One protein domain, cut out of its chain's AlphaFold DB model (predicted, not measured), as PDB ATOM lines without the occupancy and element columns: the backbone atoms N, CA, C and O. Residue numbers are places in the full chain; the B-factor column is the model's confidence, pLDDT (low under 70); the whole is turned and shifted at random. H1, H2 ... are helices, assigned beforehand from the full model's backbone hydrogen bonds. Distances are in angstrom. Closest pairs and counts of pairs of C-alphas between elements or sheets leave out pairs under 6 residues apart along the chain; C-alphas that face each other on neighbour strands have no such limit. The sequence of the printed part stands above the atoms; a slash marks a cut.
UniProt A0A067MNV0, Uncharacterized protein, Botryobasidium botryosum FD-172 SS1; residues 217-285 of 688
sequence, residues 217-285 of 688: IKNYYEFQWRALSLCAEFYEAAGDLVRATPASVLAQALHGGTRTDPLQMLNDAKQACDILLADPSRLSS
ATOM      1  N   ILE A 217     547.156 625.489 470.429       83.75
ATOM      2  CA  ILE A 217     546.089 625.787 469.458       83.75
ATOM      3  C   ILE A 217     546.334 625.074 468.119       83.75
ATOM      4  O   ILE A 217     545.417 624.453 467.574       83.75
ATOM      5  N   LYS A 218     547.569 625.093 467.594       84.38
ATOM      6  CA  LYS A 218     547.893 624.377 466.346       84.38
ATOM      7  C   LYS A 218     547.712 622.861 466.493       84.38
ATOM      8  O   LYS A 218     547.100 622.231 465.630       84.38
ATOM      9  N   ASN A 219     548.214 622.284 467.586       86.44
ATOM     10  CA  ASN A 219     548.109 620.847 467.849       86.44
ATOM     11  C   ASN A 219     546.646 620.402 468.006       86.44
ATOM     12  O   ASN A 219     546.267 619.348 467.496       86.44
ATOM     13  N   TYR A 220     545.811 621.228 468.641       85.75
ATOM     14  CA  TYR A 220     544.371 621.010 468.779       85.75
ATOM     15  C   TYR A 220     543.651 620.968 467.421       85.75
ATOM     16  O   TYR A 220     542.860 620.055 467.186       85.75
ATOM     17  N   TYR A 221     543.969 621.871 466.485       89.31
ATOM     18  CA  TYR A 221     543.394 621.824 465.132       89.31
ATOM     19  C   TYR A 221     543.861 620.608 464.315       89.31
ATOM     20  O   TYR A 221     543.042 619.982 463.640       89.31
ATOM     21  N   GLU A 222     545.138 620.216 464.397       88.75
ATOM     22  CA  GLU A 222     545.601 618.968 463.766       88.75
ATOM     23  C   GLU A 222     544.931 617.723 464.375       88.75
ATOM     24  O   GLU A 222     544.589 616.789 463.648       88.75
ATOM     25  N   PHE A 223     544.714 617.706 465.693       90.12
ATOM     26  CA  PHE A 223     544.012 616.625 466.383       90.12
ATOM     27  C   PHE A 223     542.541 616.533 465.957       90.12
ATOM     28  O   PHE A 223     542.098 615.455 465.557       90.12
ATOM     29  N   GLN A 224     541.808 617.657 465.950       87.31
ATOM     30  CA  GLN A 224     540.435 617.720 465.434       87.31
ATOM     31  C   GLN A 224     540.344 617.195 463.997       87.31
ATOM     32  O   GLN A 224     539.448 616.411 463.683       87.31
ATOM     33  N   TRP A 225     541.276 617.594 463.124       90.44
ATOM     34  CA  TRP A 225     541.276 617.168 461.726       90.44
ATOM     35  C   TRP A 225     541.569 615.668 461.563       90.44
ATOM     36  O   TRP A 225     540.873 614.991 460.807       90.44
ATOM     37  N   ARG A 226     542.532 615.115 462.318       93.06
ATOM     38  CA  ARG A 226     542.792 613.662 462.336       93.06
ATOM     39  C   ARG A 226     541.590 612.874 462.861       93.06
ATOM     40  O   ARG A 226     541.233 611.869 462.255       93.06
ATOM     41  N   ALA A 227     540.938 613.343 463.926       87.50
ATOM     42  CA  ALA A 227     539.727 612.720 464.462       87.50
ATOM     43  C   ALA A 227     538.580 612.729 463.433       87.50
ATOM     44  O   ALA A 227     538.003 611.682 463.155       87.50
ATOM     45  N   LEU A 228     538.317 613.876 462.791       88.69
ATOM     46  CA  LEU A 228     537.355 614.005 461.686       88.69
ATOM     47  C   LEU A 228     537.638 613.022 460.541       88.69
ATOM     48  O   LEU A 228     536.715 612.362 460.060       88.69
ATOM     49  N   SER A 229     538.901 612.912 460.115       93.19
ATOM     50  CA  SER A 229     539.301 612.020 459.022       93.19
ATOM     51  C   SER A 229     539.107 610.544 459.381       93.19
ATOM     52  O   SER A 229     538.573 609.792 458.570       93.19
ATOM     53  N   LEU A 230     539.470 610.137 460.604       92.56
ATOM     54  CA  LEU A 230     539.261 608.770 461.097       92.56
ATOM     55  C   LEU A 230     537.771 608.430 461.245       92.56
ATOM     56  O   LEU A 230     537.364 607.321 460.907       92.56
ATOM     57  N   CYS A 231     536.937 609.374 461.694       88.94
ATOM     58  CA  CYS A 231     535.485 609.188 461.720       88.94
ATOM     59  C   CYS A 231     534.920 608.965 460.307       88.94
ATOM     60  O   CYS A 231     534.096 608.075 460.116       88.94
ATOM     61  N   ALA A 232     535.366 609.745 459.315       89.81
ATOM     62  CA  ALA A 232     534.925 609.595 457.928       89.81
ATOM     63  C   ALA A 232     535.323 608.230 457.337       89.81
ATOM     64  O   ALA A 232     534.462 607.526 456.805       89.81
ATOM     65  N   GLU A 233     536.586 607.826 457.502       94.62
ATOM     66  CA  GLU A 233     537.101 606.525 457.053       94.62
ATOM     67  C   GLU A 233     536.369 605.354 457.734       94.62
ATOM     68  O   GLU A 233     535.966 604.400 457.066       94.62
ATOM     69  N   PHE A 234     536.093 605.458 459.041       93.12
ATOM     70  CA  PHE A 234     535.293 604.471 459.771       93.12
ATOM     71  C   PHE A 234     533.867 604.342 459.213       93.12
ATOM     72  O   PHE A 234     533.388 603.223 459.030       93.12
ATOM     73  N   TYR A 235     533.182 605.453 458.915       87.62
ATOM     74  CA  TYR A 235     531.830 605.401 458.346       87.62
ATOM     75  C   TYR A 235     531.801 604.830 456.925       87.62
ATOM     76  O   TYR A 235     530.859 604.109 456.588       87.62
ATOM     77  N   GLU A 236     532.809 605.117 456.099       91.94
ATOM     78  CA  GLU A 236     532.916 604.544 454.755       91.94
ATOM     79  C   GLU A 236     533.173 603.031 454.828       91.94
ATOM     80  O   GLU A 236     532.406 602.256 454.252       91.94
ATOM     81  N   ALA A 237     534.143 602.597 455.642       94.38
ATOM     82  CA  ALA A 237     534.443 601.185 455.877       94.38
ATOM     83  C   ALA A 237     533.261 600.415 456.497       94.38
ATOM     84  O   ALA A 237     532.963 599.295 456.079       94.38
ATOM     85  N   ALA A 238     532.534 601.013 457.447       88.88
ATOM     86  CA  ALA A 238     531.312 600.440 458.009       88.88
ATOM     87  C   ALA A 238     530.186 600.340 456.965       88.88
ATOM     88  O   ALA A 238     529.487 599.327 456.890       88.88
ATOM     89  N   GLY A 239     530.020 601.373 456.136       88.19
ATOM     90  CA  GLY A 239     529.040 601.395 455.054       88.19
ATOM     91  C   GLY A 239     529.338 600.368 453.960       88.19
ATOM     92  O   GLY A 239     528.402 599.778 453.420       88.19
ATOM     93  N   ASP A 240     530.614 600.141 453.642       95.06
ATOM     94  CA  ASP A 240     531.074 599.077 452.744       95.06
ATOM     95  C   ASP A 240     530.879 597.695 453.382       95.06
ATOM     96  O   ASP A 240     530.325 596.811 452.732       95.06
ATOM     97  N   LEU A 241     531.221 597.509 454.664       91.81
ATOM     98  CA  LEU A 241     531.012 596.248 455.386       91.81
ATOM     99  C   LEU A 241     529.531 595.839 455.413       91.81
ATOM    100  O   LEU A 241     529.205 594.689 455.117       91.81
ATOM    101  N   VAL A 242     528.618 596.771 455.706       91.88
ATOM    102  CA  VAL A 242     527.167 596.506 455.688       91.88
ATOM    103  C   VAL A 242     526.663 596.206 454.271       91.88
ATOM    104  O   VAL A 242     525.793 595.351 454.116       91.88
ATOM    105  N   ARG A 243     527.219 596.844 453.228       93.19
ATOM    106  CA  ARG A 243     526.867 596.564 451.820       93.19
ATOM    107  C   ARG A 243     527.449 595.249 451.291       93.19
ATOM    108  O   ARG A 243     526.823 594.622 450.441       93.19
ATOM    109  N   ALA A 244     528.616 594.834 451.777       94.62
ATOM    110  CA  ALA A 244     529.279 593.586 451.403       94.62
ATOM    111  C   ALA A 244     528.750 592.366 452.181       94.62
ATOM    112  O   ALA A 244     528.829 591.241 451.686       94.62
ATOM    113  N   THR A 245     528.204 592.566 453.385       93.38
ATOM    114  CA  THR A 245     527.643 591.481 454.201       93.38
ATOM    115  C   THR A 245     526.336 590.971 453.582       93.38
ATOM    116  O   THR A 245     525.387 591.746 453.445       93.38
ATOM    117  N   PRO A 246     526.212 589.671 453.241       95.88
ATOM    118  CA  PRO A 246     524.972 589.132 452.691       95.88
ATOM    119  C   PRO A 246     523.790 589.316 453.651       95.88
ATOM    120  O   PRO A 246     523.918 589.104 454.858       95.88
ATOM    121  N   ALA A 247     522.607 589.634 453.119       92.38
ATOM    122  CA  ALA A 247     521.411 589.888 453.932       92.38
ATOM    123  C   ALA A 247     521.020 588.705 454.846       92.38
ATOM    124  O   ALA A 247     520.475 588.915 455.929       92.38
ATOM    125  N   SER A 248     521.346 587.469 454.452       94.69
ATOM    126  CA  SER A 248     521.201 586.270 455.288       94.69
ATOM    127  C   SER A 248     522.104 586.284 456.525       94.69
ATOM    128  O   SER A 248     521.668 585.854 457.587       94.69
ATOM    129  N   VAL A 249     523.326 586.816 456.421       92.25
ATOM    130  CA  VAL A 249     524.278 586.937 457.537       92.25
ATOM    131  C   VAL A 249     523.861 588.064 458.483       92.25
ATOM    132  O   VAL A 249     523.891 587.868 459.692       92.25
ATOM    133  N   LEU A 250     523.377 589.201 457.961       90.56
ATOM    134  CA  LEU A 250     522.782 590.260 458.795       90.56
ATOM    135  C   LEU A 250     521.547 589.748 459.556       90.56
ATOM    136  O   LEU A 250     521.427 589.962 460.762       90.56
ATOM    137  N   ALA A 251     520.662 589.006 458.881       90.00
ATOM    138  CA  ALA A 251     519.528 588.357 459.530       90.00
ATOM    139  C   ALA A 251     519.981 587.327 460.581       90.00
ATOM    140  O   ALA A 251     519.422 587.295 461.676       90.00
ATOM    141  N   GLN A 252     521.006 586.519 460.295       90.38
ATOM    142  CA  GLN A 252     521.533 585.540 461.245       90.38
ATOM    143  C   GLN A 252     522.206 586.201 462.457       90.38
ATOM    144  O   GLN A 252     522.042 585.696 463.561       90.38
ATOM    145  N   ALA A 253     522.884 587.341 462.296       86.31
ATOM    146  CA  ALA A 253     523.440 588.111 463.411       86.31
ATOM    147  C   ALA A 253     522.334 588.642 464.342       86.31
ATOM    148  O   ALA A 253     522.410 588.456 465.555       86.31
ATOM    149  N   LEU A 254     521.258 589.202 463.775       89.25
ATOM    150  CA  LEU A 254     520.091 589.695 464.523       89.25
ATOM    151  C   LEU A 254     519.347 588.596 465.307       89.25
ATOM    152  O   LEU A 254     518.769 588.876 466.355       89.25
ATOM    153  N   HIS A 255     519.363 587.348 464.827       88.56
ATOM    154  CA  HIS A 255     518.723 586.205 465.497       88.56
ATOM    155  C   HIS A 255     519.707 585.328 466.300       88.56
ATOM    156  O   HIS A 255     519.280 584.418 467.009       88.56
ATOM    157  N   GLY A 256     521.018 585.574 466.202       81.06
ATOM    158  CA  GLY A 256     522.081 584.633 466.580       81.06
ATOM    159  C   GLY A 256     522.390 584.511 468.075       81.06
ATOM    160  O   GLY A 256     523.336 583.822 468.446       81.06
ATOM    161  N   GLY A 257     521.643 585.191 468.949       73.81
ATOM    162  CA  GLY A 257     521.825 585.144 470.408       73.81
ATOM    163  C   GLY A 257     523.045 585.907 470.947       73.81
ATOM    164  O   GLY A 257     523.069 586.260 472.129       73.81
ATOM    165  N   THR A 258     524.021 586.241 470.097       69.94
ATOM    166  CA  THR A 258     525.031 587.273 470.363       69.94
ATOM    167  C   THR A 258     524.322 588.606 470.585       69.94
ATOM    168  O   THR A 258     523.742 589.163 469.658       69.94
ATOM    169  N   ARG A 259     524.330 589.113 471.824       73.25
ATOM    170  CA  ARG A 259     523.445 590.207 472.278       73.25
ATOM    171  C   ARG A 259     523.716 591.591 471.668       73.25
ATOM    172  O   ARG A 259     523.010 592.535 472.008       73.25
ATOM    173  N   THR A 260     524.716 591.714 470.804       82.81
ATOM    174  CA  THR A 260     525.097 592.965 470.147       82.81
ATOM    175  C   THR A 260     524.554 592.967 468.722       82.81
ATOM    176  O   THR A 260     525.103 592.300 467.849       82.81
ATOM    177  N   ASP A 261     523.482 593.722 468.483       87.81
ATOM    178  CA  ASP A 261     523.024 594.030 467.125       87.81
ATOM    179  C   ASP A 261     524.124 594.840 466.403       87.81
ATOM    180  O   ASP A 261     524.528 595.890 466.917       87.81
ATOM    181  N   PRO A 262     524.633 594.403 465.233       79.56
ATOM    182  CA  PRO A 262     525.652 595.150 464.498       79.56
ATOM    183  C   PRO A 262     525.176 596.547 464.069       79.56
ATOM    184  O   PRO A 262     525.989 597.466 464.004       79.56
ATOM    185  N   LEU A 263     523.874 596.752 463.832       85.19
ATOM    186  CA  LEU A 263     523.315 598.075 463.545       85.19
ATOM    187  C   LEU A 263     523.296 598.957 464.798       85.19
ATOM    188  O   LEU A 263     523.556 600.155 464.697       85.19
ATOM    189  N   GLN A 264     523.051 598.385 465.982       89.25
ATOM    190  CA  GLN A 264     523.193 599.119 467.242       89.25
ATOM    191  C   GLN A 264     524.658 599.487 467.493       89.25
ATOM    192  O   GLN A 264     524.936 600.646 467.766       89.25
ATOM    193  N   MET A 265     525.603 598.562 467.293       85.38
ATOM    194  CA  MET A 265     527.037 598.838 467.460       85.38
ATOM    195  C   MET A 265     527.535 599.954 466.527       85.38
ATOM    196  O   MET A 265     528.355 600.778 466.931       85.38
ATOM    197  N   LEU A 266     527.012 600.031 465.298       87.19
ATOM    198  CA  LEU A 266     527.294 601.142 464.384       87.19
ATOM    199  C   LEU A 266     526.636 602.459 464.822       87.19
ATOM    200  O   LEU A 266     527.253 603.509 464.668       87.19
ATOM    201  N   ASN A 267     525.432 602.428 465.403       87.81
ATOM    202  CA  ASN A 267     524.812 603.616 466.003       87.81
ATOM    203  C   ASN A 267     525.556 604.090 467.264       87.81
ATOM    204  O   ASN A 267     525.714 605.295 467.444       87.81
ATOM    205  N   ASP A 268     526.062 603.177 468.092       88.25
ATOM    206  CA  ASP A 268     526.840 603.489 469.295       88.25
ATOM    207  C   ASP A 268     528.202 604.091 468.917       88.25
ATOM    208  O   ASP A 268     528.591 605.132 469.445       88.25
ATOM    209  N   ALA A 269     528.891 603.506 467.929       84.81
ATOM    210  CA  ALA A 269     530.116 604.069 467.363       84.81
ATOM    211  C   ALA A 269     529.867 605.437 466.702       84.81
ATOM    212  O   ALA A 269     530.671 606.359 466.864       84.81
ATOM    213  N   LYS A 270     528.723 605.612 466.020       85.19
ATOM    214  CA  LYS A 270     528.296 606.911 465.486       85.19
ATOM    215  C   LYS A 270     528.075 607.933 466.603       85.19
ATOM    216  O   LYS A 270     528.565 609.052 466.505       85.19
ATOM    217  N   GLN A 271     527.375 607.556 467.672       90.00
ATOM    218  CA  GLN A 271     527.123 608.429 468.817       90.00
ATOM    219  C   GLN A 271     528.423 608.794 469.546       90.00
ATOM    220  O   GLN A 271     528.576 609.943 469.955       90.00
ATOM    221  N   ALA A 272     529.374 607.864 469.665       84.19
ATOM    222  CA  ALA A 272     530.709 608.167 470.165       84.19
ATOM    223  C   ALA A 272     531.375 609.238 469.289       84.19
ATOM    224  O   ALA A 272     531.721 610.298 469.801       84.19
ATOM    225  N   CYS A 273     531.454 609.032 467.971       84.19
ATOM    226  CA  CYS A 273     532.002 610.022 467.037       84.19
ATOM    227  C   CYS A 273     531.290 611.386 467.125       84.19
ATOM    228  O   CYS A 273     531.958 612.414 467.189       84.19
ATOM    229  N   ASP A 274     529.956 611.415 467.201       85.31
ATOM    230  CA  ASP A 274     529.181 612.651 467.380       85.31
ATOM    231  C   ASP A 274     529.556 613.389 468.685       85.31
ATOM    232  O   ASP A 274     529.613 614.617 468.694       85.31
ATOM    233  N   ILE A 275     529.849 612.668 469.777       86.44
ATOM    234  CA  ILE A 275     530.298 613.249 471.055       86.44
ATOM    235  C   ILE A 275     531.728 613.800 470.942       86.44
ATOM    236  O   ILE A 275     531.976 614.917 471.396       86.44
ATOM    237  N   LEU A 276     532.646 613.061 470.304       83.31
ATOM    238  CA  LEU A 276     534.030 613.502 470.054       83.31
ATOM    239  C   LEU A 276     534.074 614.776 469.190       83.31
ATOM    240  O   LEU A 276     534.957 615.613 469.361       83.31
ATOM    241  N   LEU A 277     533.108 614.929 468.277       81.56
ATOM    242  CA  LEU A 277     532.945 616.099 467.411       81.56
ATOM    243  C   LEU A 277     532.229 617.271 468.098       81.56
ATOM    244  O   LEU A 277     532.492 618.422 467.756       81.56
ATOM    245  N   ALA A 278     531.324 616.998 469.042       84.06
ATOM    246  CA  ALA A 278     530.590 618.027 469.778       84.06
ATOM    247  C   ALA A 278     531.441 618.709 470.861       84.06
ATOM    248  O   ALA A 278     531.290 619.911 471.076       84.06
ATOM    249  N   ASP A 279     532.320 617.960 471.533       83.12
ATOM    250  CA  ASP A 279     533.251 618.497 472.529       83.12
ATOM    251  C   ASP A 279     534.576 617.698 472.546       83.12
ATOM    252  O   ASP A 279     534.763 616.793 473.369       83.12
ATOM    253  N   PRO A 280     535.527 618.013 471.642       74.00
ATOM    254  CA  PRO A 280     536.830 617.350 471.601       74.00
ATOM    255  C   PRO A 280     537.694 617.644 472.838       74.00
ATOM    256  O   PRO A 280     538.616 616.883 473.125       74.00
ATOM    257  N   SER A 281     537.382 618.689 473.614       77.94
ATOM    258  CA  SER A 281     538.071 619.025 474.871       77.94
ATOM    259  C   SER A 281     537.987 617.886 475.892       77.94
ATOM    260  O   SER A 281     538.926 617.662 476.657       77.94
ATOM    261  N   ARG A 282     536.895 617.105 475.870       76.50
ATOM    262  CA  ARG A 282     536.693 615.979 476.800       76.50
ATOM    263  C   ARG A 282     537.717 614.863 476.615       76.50
ATOM    264  O   ARG A 282     537.938 614.113 477.557       76.50
ATOM    265  N   LEU A 283     538.360 614.765 475.449       66.44
ATOM    266  CA  LEU A 283     539.444 613.806 475.205       66.44
ATOM    267  C   LEU A 283     540.729 614.218 475.924       66.44
ATOM    268  O   LEU A 283     541.400 613.372 476.506       66.44
ATOM    269  N   SER A 284     541.029 615.519 475.942       63.50
ATOM    270  CA  SER A 284     542.149 616.073 476.706       63.50
ATOM    271  C   SER A 284     541.941 615.917 478.215       63.50
ATOM    272  O   SER A 284     542.901 615.651 478.928       63.50
ATOM    273  N   SER A 285     540.700 616.034 478.705       63.28
ATOM    274  CA  SER A 285     540.377 615.823 480.125       63.28
ATOM    275  C   SER A 285     540.340 614.345 480.529       63.28
ATOM    276  O   SER A 285     540.909 613.986 481.552       63.28
TER     277      SER A 285
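This is residues 217 to 285 of the 688 residues of an uncharacterized protein of Botryobasidium botryosum FD-172 SS1 (UniProt A0A067MNV0). A long helix, H1, and a shorter one, H3, run side by side in opposite ways, and H2 stands across one end to make the base of a loose, narrow U. H1 is the longer arm of the U, and the short helix H4 follows at the far end of H3. The printed part has 69 residues with four named helices, in the order H1, H2, H3, H4, and no named strand; its class is all helix. The whole is loose, with a radius of gyration of the C-alphas of 15.5 A, and its outline is a rod spanning 49 by 22 by 13 A.

H1 takes residues 217 to 244 and is 40.6 A long from first to last C-alpha; C-alpha 217 is at (546.089, 625.787, 469.458) and C-alpha 244 at (529.279, 593.586, 451.403). A tight link of two residues leads to H2, residues 247 to 255, 12.4 A long. A short link of six residues leads on to H3, residues 262 to 278, 24.0 A long, with C-alpha 262 at (525.652, 595.150, 464.498). After a tight link of two residues comes H4, residues 281 to 285, 6.6 A long, and C-alpha 285 is at (540.377, 615.823, 480.125).

H1 and H3 touch, with 4 pairs of C-alphas within 8 A; the closest C-alphas are those of Cys 231 and Cys 273, 6.4 A apart. Their lines stand at a shallow tilt of 16 degrees, and they run opposite ways. H2 and H3 are close but not clearly touching, the closest C-alphas being those of Ala 253 and Pro 262, 7.5 A apart. The lines of H2 and H3 are about perpendicular, at 87 degrees. H1 and H2 are only just apart, their closest C-alphas at 8.2 A. H3 and H4 are close but not clearly touching, with the C-alphas of Leu 276 and Leu 283 the closest at 7.5 A. H4 is apart from both H1 and H2. In H1, H2, H3 and H4 every O i to N i+4 pair is within hydrogen-bond range.

The two C-alphas farthest apart are those of Ile 217 and Ser 248, at 48.8 A, while the first and last printed C-alphas are 15.7 A apart. Residues 243 to 249, of which 247 to 249 belong to H2, stand free, and so do residues 255 to 260. The printed part has no cut, and no link is long. The mean pLDDT of the printed part is 86.3; residue 258 and residues 283 to 285 are under 70.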